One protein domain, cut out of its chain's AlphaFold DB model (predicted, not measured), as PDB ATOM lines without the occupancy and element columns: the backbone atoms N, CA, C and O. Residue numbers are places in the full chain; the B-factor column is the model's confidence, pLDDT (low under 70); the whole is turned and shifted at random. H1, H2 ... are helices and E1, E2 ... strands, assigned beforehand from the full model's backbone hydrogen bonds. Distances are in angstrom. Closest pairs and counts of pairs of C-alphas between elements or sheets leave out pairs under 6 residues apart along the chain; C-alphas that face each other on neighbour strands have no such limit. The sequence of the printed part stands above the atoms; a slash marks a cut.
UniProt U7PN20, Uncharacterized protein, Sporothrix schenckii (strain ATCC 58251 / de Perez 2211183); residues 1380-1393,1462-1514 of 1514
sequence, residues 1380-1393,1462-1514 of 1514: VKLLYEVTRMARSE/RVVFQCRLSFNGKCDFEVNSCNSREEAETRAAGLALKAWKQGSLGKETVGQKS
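This is residues 1380 to 1393 and 1462 to 1514 of the 1514 residues of an uncharacterized protein of Sporothrix schenckii (strain ATCC 58251 / de Perez 2211183) (UniProt U7PN20). A twisted sheet of three long strands has one helix, H1, packed slantwise over one face, making two layers; its other face is bare. A tail, residues 1502 to 1514, runs off beyond one end. The 67 printed residues hold E1, E2, E3 and H1 in that order, the sheet E1 - E2 - E3 all antiparallel, class mixed; the whole is only just loose, close to compact, radius of gyration of the C-alphas 13.4 A, spans 48 by 21 by 19 A.

Find C-alpha 1382 at (103.055, 20.423, 51.354); E1 runs from there to 1390, 25.9 A. E2 is residues 1463 to 1471, 26.6 A, and E3 1474 to 1482, 21.6 A. H1, residues 1485 to 1501, runs 24.4 A to (109.126, 19.245, 66.922).

Look at N 1385 and O 1468, 2.9 A apart, between E1 and E2. In the hairpin E2 and E3, N 1467 and O 1479 are 2.9 A apart. H1 is on the sheet at a height of 7.7 A, over E2 and E3; its closest C-alphas to E3 are Ala 1488 and Cys 1482, 5.3 A. In H1 every O i to N i+4 pair is within hydrogen-bond range.

Residues 1394 to 1461 are not printed; C-alphas 1393 and 1462 are 10.5 A apart across the cut. No link printed whole is long. The pLDDT is under 70 at 1390 to 1393, 1462 to 1463 and 1506 to 1514.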
ATOM      1  N   VAL A1380     105.573  13.886  52.568       79.09
ATOM      2  CA  VAL A1380     104.289  14.566  52.774       79.09
ATOM      3  C   VAL A1380     104.154  15.708  51.771       79.09
ATOM      4  O   VAL A1380     105.033  16.557  51.655       79.09
ATOM      5  N   LYS A1381     103.033  15.753  51.043       79.38
ATOM      6  CA  LYS A1381     102.792  16.819  50.069       79.38
ATOM      7  C   LYS A1381     102.393  18.098  50.807       79.38
ATOM      8  O   LYS A1381     101.300  18.163  51.373       79.38
ATOM      9  N   LEU A1382     103.276  19.092  50.786       84.83
ATOM     10  CA  LEU A1382     103.055  20.423  51.354       84.83
ATOM     11  C   LEU A1382     102.454  21.353  50.290       84.83
ATOM     12  O   LEU A1382     102.942  21.404  49.160       84.83
ATOM     13  N   LEU A1383     101.399  22.088  50.640       87.86
ATOM     14  CA  LEU A1383     100.784  23.098  49.774       87.86
ATOM     15  C   LEU A1383     100.699  24.436  50.518       87.86
ATOM     16  O   LEU A1383     100.062  24.510  51.567       87.86
ATOM     17  N   TYR A1384     101.314  25.476  49.953       89.89
ATOM     18  CA  TYR A1384     101.242  26.852  50.449       89.89
ATOM     19  C   TYR A1384     100.234  27.642  49.605       89.89
ATOM     20  O   TYR A1384     100.496  27.945  48.441       89.89
ATOM     21  N   GLU A1385      99.087  27.985  50.184       88.16
ATOM     22  CA  GLU A1385      98.103  28.880  49.570       88.16
ATOM     23  C   GLU A1385      98.257  30.275  50.166       88.16
ATOM     24  O   GLU A1385      97.938  30.497  51.333       88.16
ATOM     25  N   VAL A1386      98.766  31.221  49.377       86.14
ATOM     26  CA  VAL A1386      98.962  32.604  49.825       86.14
ATOM     27  C   VAL A1386      97.908  33.500  49.195       86.14
ATOM     28  O   VAL A1386      97.844  33.649  47.975       86.14
ATOM     29  N   THR A1387      97.095  34.116  50.042       85.49
ATOM     30  CA  THR A1387      96.059  35.078  49.683       85.49
ATOM     31  C   THR A1387      96.495  36.484  50.086       85.49
ATOM     32  O   THR A1387      97.002  36.728  51.178       85.49
ATOM     33  N   ARG A1388      96.313  37.444  49.178       77.41
ATOM     34  CA  ARG A1388      96.574  38.864  49.436       77.41
ATOM     35  C   ARG A1388      95.300  39.503  49.990       77.41
ATOM     36  O   ARG A1388      94.265  39.440  49.335       77.41
ATOM     37  N   MET A1389      95.379  40.109  51.171       74.44
ATOM     38  CA  MET A1389      94.266  40.729  51.897       74.44
ATOM     39  C   MET A1389      94.483  42.239  52.078       74.44
ATOM     40  O   MET A1389      95.615  42.708  52.211       74.44
ATOM     41  N   ALA A1390      93.394  43.007  52.102       62.65
ATOM     42  CA  ALA A1390      93.395  44.387  52.586       62.65
ATOM     43  C   ALA A1390      93.193  44.379  54.114       62.65
ATOM     44  O   ALA A1390      92.413  43.575  54.625       62.65
ATOM     45  N   ARG A1391      93.920  45.215  54.865       44.17
ATOM     46  CA  ARG A1391      93.861  45.239  56.338       44.17
ATOM     47  C   ARG A1391      92.568  45.924  56.799       44.17
ATOM     48  O   ARG A1391      92.426  47.124  56.605       44.17
ATOM     49  N   SER A1392      91.646  45.188  57.419       44.32
ATOM     50  CA  SER A1392      90.431  45.758  58.016       44.32
ATOM     51  C   SER A1392      90.728  46.410  59.376       44.32
ATOM     52  O   SER A1392      91.364  45.804  60.242       44.32
ATOM     53  N   GLU A1393      90.286  47.657  59.573       35.68
ATOM     54  CA  GLU A1393      90.416  48.396  60.837       35.68
ATOM     55  C   GLU A1393      89.415  47.890  61.893       35.68
ATOM     56  O   GLU A1393      88.341  48.450  62.074       35.68
ATOM     57  N   ARG A1462      97.467  49.287  53.889       52.90
ATOM     58  CA  ARG A1462      98.552  48.333  54.148       52.90
ATOM     59  C   ARG A1462      98.103  46.949  53.676       52.90
ATOM     60  O   ARG A1462      97.329  46.282  54.354       52.90
ATOM     61  N   VAL A1463      98.570  46.529  52.504       64.37
ATOM     62  CA  VAL A1463      98.390  45.169  51.978       64.37
ATOM     63  C   VAL A1463      99.013  44.175  52.952       64.37
ATOM     64  O   VAL A1463     100.144  44.371  53.394       64.37
ATOM     65  N   VAL A1464      98.291  43.104  53.265       77.62
ATOM     66  CA  VAL A1464      98.789  42.045  54.138       77.62
ATOM     67  C   VAL A1464      98.532  40.680  53.522       77.62
ATOM     68  O   VAL A1464      97.503  40.445  52.898       77.62
ATOM     69  N   PHE A1465      99.481  39.769  53.668       83.44
ATOM     70  CA  PHE A1465      99.401  38.417  53.138       83.44
ATOM     71  C   PHE A1465      98.926  37.454  54.222       83.44
ATOM     72  O   PHE A1465      99.353  37.520  55.381       83.44
ATOM     73  N   GLN A1466      98.033  36.560  53.821       87.83
ATOM     74  CA  GLN A1466      97.628  35.386  54.572       87.83
ATOM     75  C   GLN A1466      98.202  34.149  53.872       87.83
ATOM     76  O   GLN A1466      98.133  34.043  52.652       87.83
ATOM     77  N   CYS A1467      98.757  33.204  54.629       91.48
ATOM     78  CA  CYS A1467      99.201  31.911  54.113       91.48
ATOM     79  C   CYS A1467      98.485  30.773  54.842       91.48
ATOM     80  O   CYS A1467      98.493  30.716  56.071       91.48
ATOM     81  N   ARG A1468      97.889  29.860  54.072       89.52
ATOM     82  CA  ARG A1468      97.345  28.582  54.532       89.52
ATOM     83  C   ARG A1468      98.273  27.460  54.090       89.52
ATOM     84  O   ARG A1468      98.456  27.237  52.893       89.52
ATOM     85  N   LEU A1469      98.853  26.757  55.053       90.63
ATOM     86  CA  LEU A1469      99.715  25.605  54.816       90.63
ATOM     87  C   LEU A1469      98.926  24.321  55.064       90.63
ATOM     88  O   LEU A1469      98.432  24.074  56.170       90.63
ATOM     89  N   SER A1470      98.836  23.503  54.016       87.60
ATOM     90  CA  SER A1470      98.125  22.230  54.044       87.60
ATOM     91  C   SER A1470      99.064  21.035  53.914       87.60
ATOM     92  O   SER A1470      99.918  21.008  53.026       87.60
ATOM     93  N   PHE A1471      98.853  20.018  54.749       84.76
ATOM     94  CA  PHE A1471      99.543  18.730  54.704       84.76
ATOM     95  C   PHE A1471      98.616  17.697  54.064       84.76
ATOM     96  O   PHE A1471      97.511  17.460  54.553       84.76
ATOM     97  N   ASN A1472      99.021  17.101  52.936       82.33
ATOM     98  CA  ASN A1472      98.200  16.136  52.186       82.33
ATOM     99  C   ASN A1472      96.772  16.649  51.873       82.33
ATOM    100  O   ASN A1472      95.815  15.880  51.843       82.33
ATOM    101  N   GLY A1473      96.629  17.961  51.642       77.42
ATOM    102  CA  GLY A1473      95.354  18.613  51.312       77.42
ATOM    103  C   GLY A1473      94.520  19.096  52.506       77.42
ATOM    104  O   GLY A1473      93.494  19.735  52.289       77.42
ATOM    105  N   LYS A1474      94.945  18.853  53.753       77.48
ATOM    106  CA  LYS A1474      94.285  19.387  54.952       77.48
ATOM    107  C   LYS A1474      95.023  20.624  55.464       77.48
ATOM    108  O   LYS A1474      96.206  20.533  55.762       77.48
ATOM    109  N   CYS A1475      94.333  21.759  55.566       78.88
ATOM    110  CA  CYS A1475      94.898  22.992  56.123       78.88
ATOM    111  C   CYS A1475      95.082  22.856  57.641       78.88
ATOM    112  O   CYS A1475      94.093  22.707  58.362       78.88
ATOM    113  N   ASP A1476      96.330  22.914  58.108       82.14
ATOM    114  CA  ASP A1476      96.679  22.777  59.530       82.14
ATOM    115  C   ASP A1476      97.220  24.083  60.133       82.14
ATOM    116  O   ASP A1476      97.093  24.298  61.339       82.14
ATOM    117  N   PHE A1477      97.788  24.977  59.314       86.17
ATOM    118  CA  PHE A1477      98.338  26.257  59.770       86.17
ATOM    119  C   PHE A1477      97.834  27.402  58.902       86.17
ATOM    120  O   PHE A1477      97.903  27.347  57.676       86.17
ATOM    121  N   GLU A1478      97.369  28.464  59.554       87.69
ATOM    122  CA  GLU A1478      96.936  29.703  58.916       87.69
ATOM    123  C   GLU A1478      97.678  30.864  59.581       87.69
ATOM    124  O   GLU A1478      97.594  31.067  60.794       87.69
ATOM    125  N   VAL A1479      98.451  31.596  58.786       85.82
ATOM    126  CA  VAL A1479      99.209  32.767  59.225       85.82
ATOM    127  C   VAL A1479      98.609  33.991  58.571       85.82
ATOM    128  O   VAL A1479      98.512  34.054  57.349       85.82
ATOM    129  N   ASN A1480      98.238  34.970  59.390       82.84
ATOM    130  CA  ASN A1480      97.618  36.208  58.941       82.84
ATOM    131  C   ASN A1480      98.579  37.381  59.119       82.84
ATOM    132  O   ASN A1480      99.437  37.379  60.000       82.84
ATOM    133  N   SER A1481      98.340  38.433  58.344       74.28
ATOM    134  CA  SER A1481      98.967  39.741  58.513       74.28
ATOM    135  C   SER A1481     100.496  39.796  58.321       74.28
ATOM    136  O   SER A1481     101.182  40.444  59.109       74.28
ATOM    137  N   CYS A1482     101.032  39.166  57.269       76.28
ATOM    138  CA  CYS A1482     102.448  39.301  56.877       76.28
ATOM    139  C   CYS A1482     102.668  40.384  55.801       76.28
ATOM    140  O   CYS A1482     101.807  40.596  54.950       76.28
ATOM    141  N   ASN A1483     103.813  41.061  55.808       78.93
ATOM    142  CA  ASN A1483     104.146  42.152  54.885       78.93
ATOM    143  C   ASN A1483     104.414  41.667  53.457       78.93
ATOM    144  O   ASN A1483     104.139  42.405  52.514       78.93
ATOM    145  N   SER A1484     104.909  40.438  53.303       80.47
ATOM    146  CA  SER A1484     105.217  39.826  52.010       80.47
ATOM    147  C   SER A1484     104.688  38.396  51.912       80.47
ATOM    148  O   SER A1484     104.387  37.733  52.912       80.47
ATOM    149  N   ARG A1485     104.582  37.901  50.673       83.40
ATOM    150  CA  ARG A1485     104.276  36.492  50.397       83.40
ATOM    151  C   ARG A1485     105.326  35.568  51.018       83.40
ATOM    152  O   ARG A1485     104.965  34.556  51.612       83.40
ATOM    153  N   GLU A1486     106.600  35.922  50.889       83.95
ATOM    154  CA  GLU A1486     107.719  35.118  51.388       83.95
ATOM    155  C   GLU A1486     107.752  35.073  52.919       83.95
ATOM    156  O   GLU A1486     107.945  33.995  53.483       83.95
ATOM    157  N   GLU A1487     107.464  36.186  53.608       87.34
ATOM    158  CA  GLU A1487     107.303  36.199  55.069       87.34
ATOM    159  C   GLU A1487     106.158  35.273  55.495       87.34
ATOM    160  O   GLU A1487     106.331  34.460  56.403       87.34
ATOM    161  N   ALA A1488     105.009  35.335  54.810       87.36
ATOM    162  CA  ALA A1488     103.848  34.507  55.133       87.36
ATOM    163  C   ALA A1488     104.150  33.004  55.013       87.36
ATOM    164  O   ALA A1488     103.830  32.231  55.919       87.36
ATOM    165  N   GLU A1489     104.795  32.592  53.918       89.03
ATOM    166  CA  GLU A1489     105.186  31.197  53.690       89.03
ATOM    167  C   GLU A1489     106.250  30.733  54.697       89.03
ATOM    168  O   GLU A1489     106.150  29.636  55.252       89.03
ATOM    169  N   THR A1490     107.247  31.576  54.973       89.80
ATOM    170  CA  THR A1490     108.342  31.282  55.909       89.80
ATOM    171  C   THR A1490     107.830  31.132  57.337       89.80
ATOM    172  O   THR A1490     108.178  30.173  58.030       89.80
ATOM    173  N   ARG A1491     106.941  32.032  57.764       90.07
ATOM    174  CA  ARG A1491     106.312  32.006  59.085       90.07
ATOM    175  C   ARG A1491     105.394  30.798  59.257       90.07
ATOM    176  O   ARG A1491     105.442  30.139  60.295       90.07
ATOM    177  N   ALA A1492     104.604  30.459  58.234       90.14
ATOM    178  CA  ALA A1492     103.765  29.259  58.244       90.14
ATOM    179  C   ALA A1492     104.609  27.985  58.389       90.14
ATOM    180  O   ALA A1492     104.312  27.141  59.237       90.14
ATOM    181  N   ALA A1493     105.705  27.884  57.633       90.27
ATOM    182  CA  ALA A1493     106.639  26.771  57.744       90.27
ATOM    183  C   ALA A1493     107.316  26.712  59.124       90.27
ATOM    184  O   ALA A1493     107.403  25.640  59.718       90.27
ATOM    185  N   GLY A1494     107.735  27.855  59.680       89.81
ATOM    186  CA  GLY A1494     108.345  27.934  61.009       89.81
ATOM    187  C   GLY A1494     107.405  27.497  62.138       89.81
ATOM    188  O   GLY A1494     107.819  26.765  63.043       89.81
ATOM    189  N   LEU A1495     106.128  27.888  62.080       89.70
ATOM    190  CA  LEU A1495     105.106  27.429  63.029       89.70
ATOM    191  C   LEU A1495     104.849  25.927  62.900       89.70
ATOM    192  O   LEU A1495     104.814  25.226  63.913       89.70
ATOM    193  N   ALA A1496     104.730  25.428  61.670       88.27
ATOM    194  CA  ALA A1496     104.533  24.009  61.420       88.27
ATOM    195  C   ALA A1496     105.722  23.166  61.892       88.27
ATOM    196  O   ALA A1496     105.534  22.119  62.506       88.27
ATOM    197  N   LEU A1497     106.946  23.653  61.697       86.98
ATOM    198  CA  LEU A1497     108.159  23.006  62.178       86.98
ATOM    199  C   LEU A1497     108.219  22.966  63.714       86.98
ATOM    200  O   LEU A1497     108.568  21.935  64.288       86.98
ATOM    201  N   LYS A1498     107.855  24.059  64.402       87.51
ATOM    202  CA  LYS A1498     107.756  24.082  65.874       87.51
ATOM    203  C   LYS A1498     106.719  23.076  66.374       87.51
ATOM    204  O   LYS A1498     107.025  22.285  67.263       87.51
ATOM    205  N   ALA A1499     105.535  23.069  65.768       86.06
ATOM    206  CA  ALA A1499     104.462  22.135  66.093       86.06
ATOM    207  C   ALA A1499     104.865  20.673  65.823       86.06
ATOM    208  O   ALA A1499     104.586  19.781  66.627       86.06
ATOM    209  N   TRP A1500     105.597  20.421  64.736       81.43
ATOM    210  CA  TRP A1500     106.164  19.108  64.442       81.43
ATOM    211  C   TRP A1500     107.159  18.668  65.519       81.43
ATOM    212  O   TRP A1500     107.034  17.573  66.064       81.43
ATOM    213  N   LYS A1501     108.123  19.529  65.879       81.22
ATOM    214  CA  LYS A1501     109.126  19.245  66.922       81.22
ATOM    215  C   LYS A1501     108.494  19.023  68.301       81.22
ATOM    216  O   LYS A1501     109.013  18.234  69.081       81.22
ATOM    217  N   GLN A1502     107.369  19.677  68.589       86.01
ATOM    218  CA  GLN A1502     106.588  19.489  69.818       86.01
ATOM    219  C   GLN A1502     105.676  18.247  69.783       86.01
ATOM    220  O   GLN A1502     105.067  17.912  70.797       86.01
ATOM    221  N   GLY A1503     105.566  17.560  68.640       76.03
ATOM    222  CA  GLY A1503     104.700  16.392  68.467       76.03
ATOM    223  C   GLY A1503     103.202  16.716  68.404       76.03
ATOM    224  O   GLY A1503     102.383  15.817  68.582       76.03
ATOM    225  N   SER A1504     102.822  17.979  68.172       75.32
ATOM    226  CA  SER A1504     101.418  18.402  68.117       75.32
ATOM    227  C   SER A1504     100.764  18.185  66.745       75.32
ATOM    228  O   SER A1504      99.537  18.109  66.673       75.32
ATOM    229  N   LEU A1505     101.547  18.036  65.665       72.18
ATOM    230  CA  LEU A1505     101.052  17.435  64.419       72.18
ATOM    231  C   LEU A1505     100.893  15.925  64.648       72.18
ATOM    232  O   LEU A1505     101.879  15.202  64.788       72.18
ATOM    233  N   GLY A1506      99.647  15.451  64.733       56.27
ATOM    234  CA  GLY A1506      99.341  14.050  65.019       56.27
ATOM    235  C   GLY A1506      99.939  13.079  63.994       56.27
ATOM    236  O   GLY A1506     100.012  13.370  62.805       56.27
ATOM    237  N   LYS A1507     100.311  11.872  64.440       51.94
ATOM    238  CA  LYS A1507     100.793  10.797  63.547       51.94
ATOM    239  C   LYS A1507      99.786  10.423  62.447       51.94
ATOM    240  O   LYS A1507     100.195   9.906  61.418       51.94
ATOM    241  N   GLU A1508      98.497  10.717  62.632       50.99
ATOM    242  CA  GLU A1508      97.456  10.501  61.616       50.99
ATOM    243  C   GLU A1508      97.643  11.359  60.354       50.99
ATOM    244  O   GLU A1508      97.258  10.929  59.271       50.99
ATOM    245  N   THR A1509      98.271  12.539  60.447       50.79
ATOM    246  CA  THR A1509      98.538  13.398  59.276       50.79
ATOM    247  C   THR A1509      99.651  12.833  58.382       50.79
ATOM    248  O   THR A1509      99.742  13.162  57.197       50.79
ATOM    249  N   VAL A1510     100.484  11.950  58.938       48.09
ATOM    250  CA  VAL A1510     101.662  11.349  58.306       48.09
ATOM    251  C   VAL A1510     101.371   9.867  58.114       48.09
ATOM    252  O   VAL A1510     101.833   9.031  58.883       48.09
ATOM    253  N   GLY A1511     100.537   9.535  57.127       43.27
ATOM    254  CA  GLY A1511     100.132   8.156  56.857       43.27
ATOM    255  C   GLY A1511     101.334   7.215  56.720       43.27
ATOM    256  O   GLY A1511     101.936   7.116  55.654       43.27
ATOM    257  N   GLN A1512     101.678   6.495  57.790       36.56
ATOM    258  CA  GLN A1512     102.586   5.359  57.720       36.56
ATOM    259  C   GLN A1512     101.799   4.176  57.159       36.56
ATOM    260  O   GLN A1512     101.143   3.444  57.895       36.56
ATOM    261  N   LYS A1513     101.877   3.980  55.838       31.64
ATOM    262  CA  LYS A1513     101.794   2.628  55.283       31.64
ATOM    263  C   LYS A1513     103.051   1.889  55.746       31.64
ATOM    264  O   LYS A1513     104.152   2.254  55.337       31.64
ATOM    265  N   SER A1514     102.868   0.933  56.654       30.22
ATOM    266  CA  SER A1514     103.836  -0.134  56.935       30.22
ATOM    267  C   SER A1514     104.082  -0.982  55.698       30.22
ATOM    268  O   SER A1514     103.061  -1.293  55.038       30.22
TER     269      SER A1514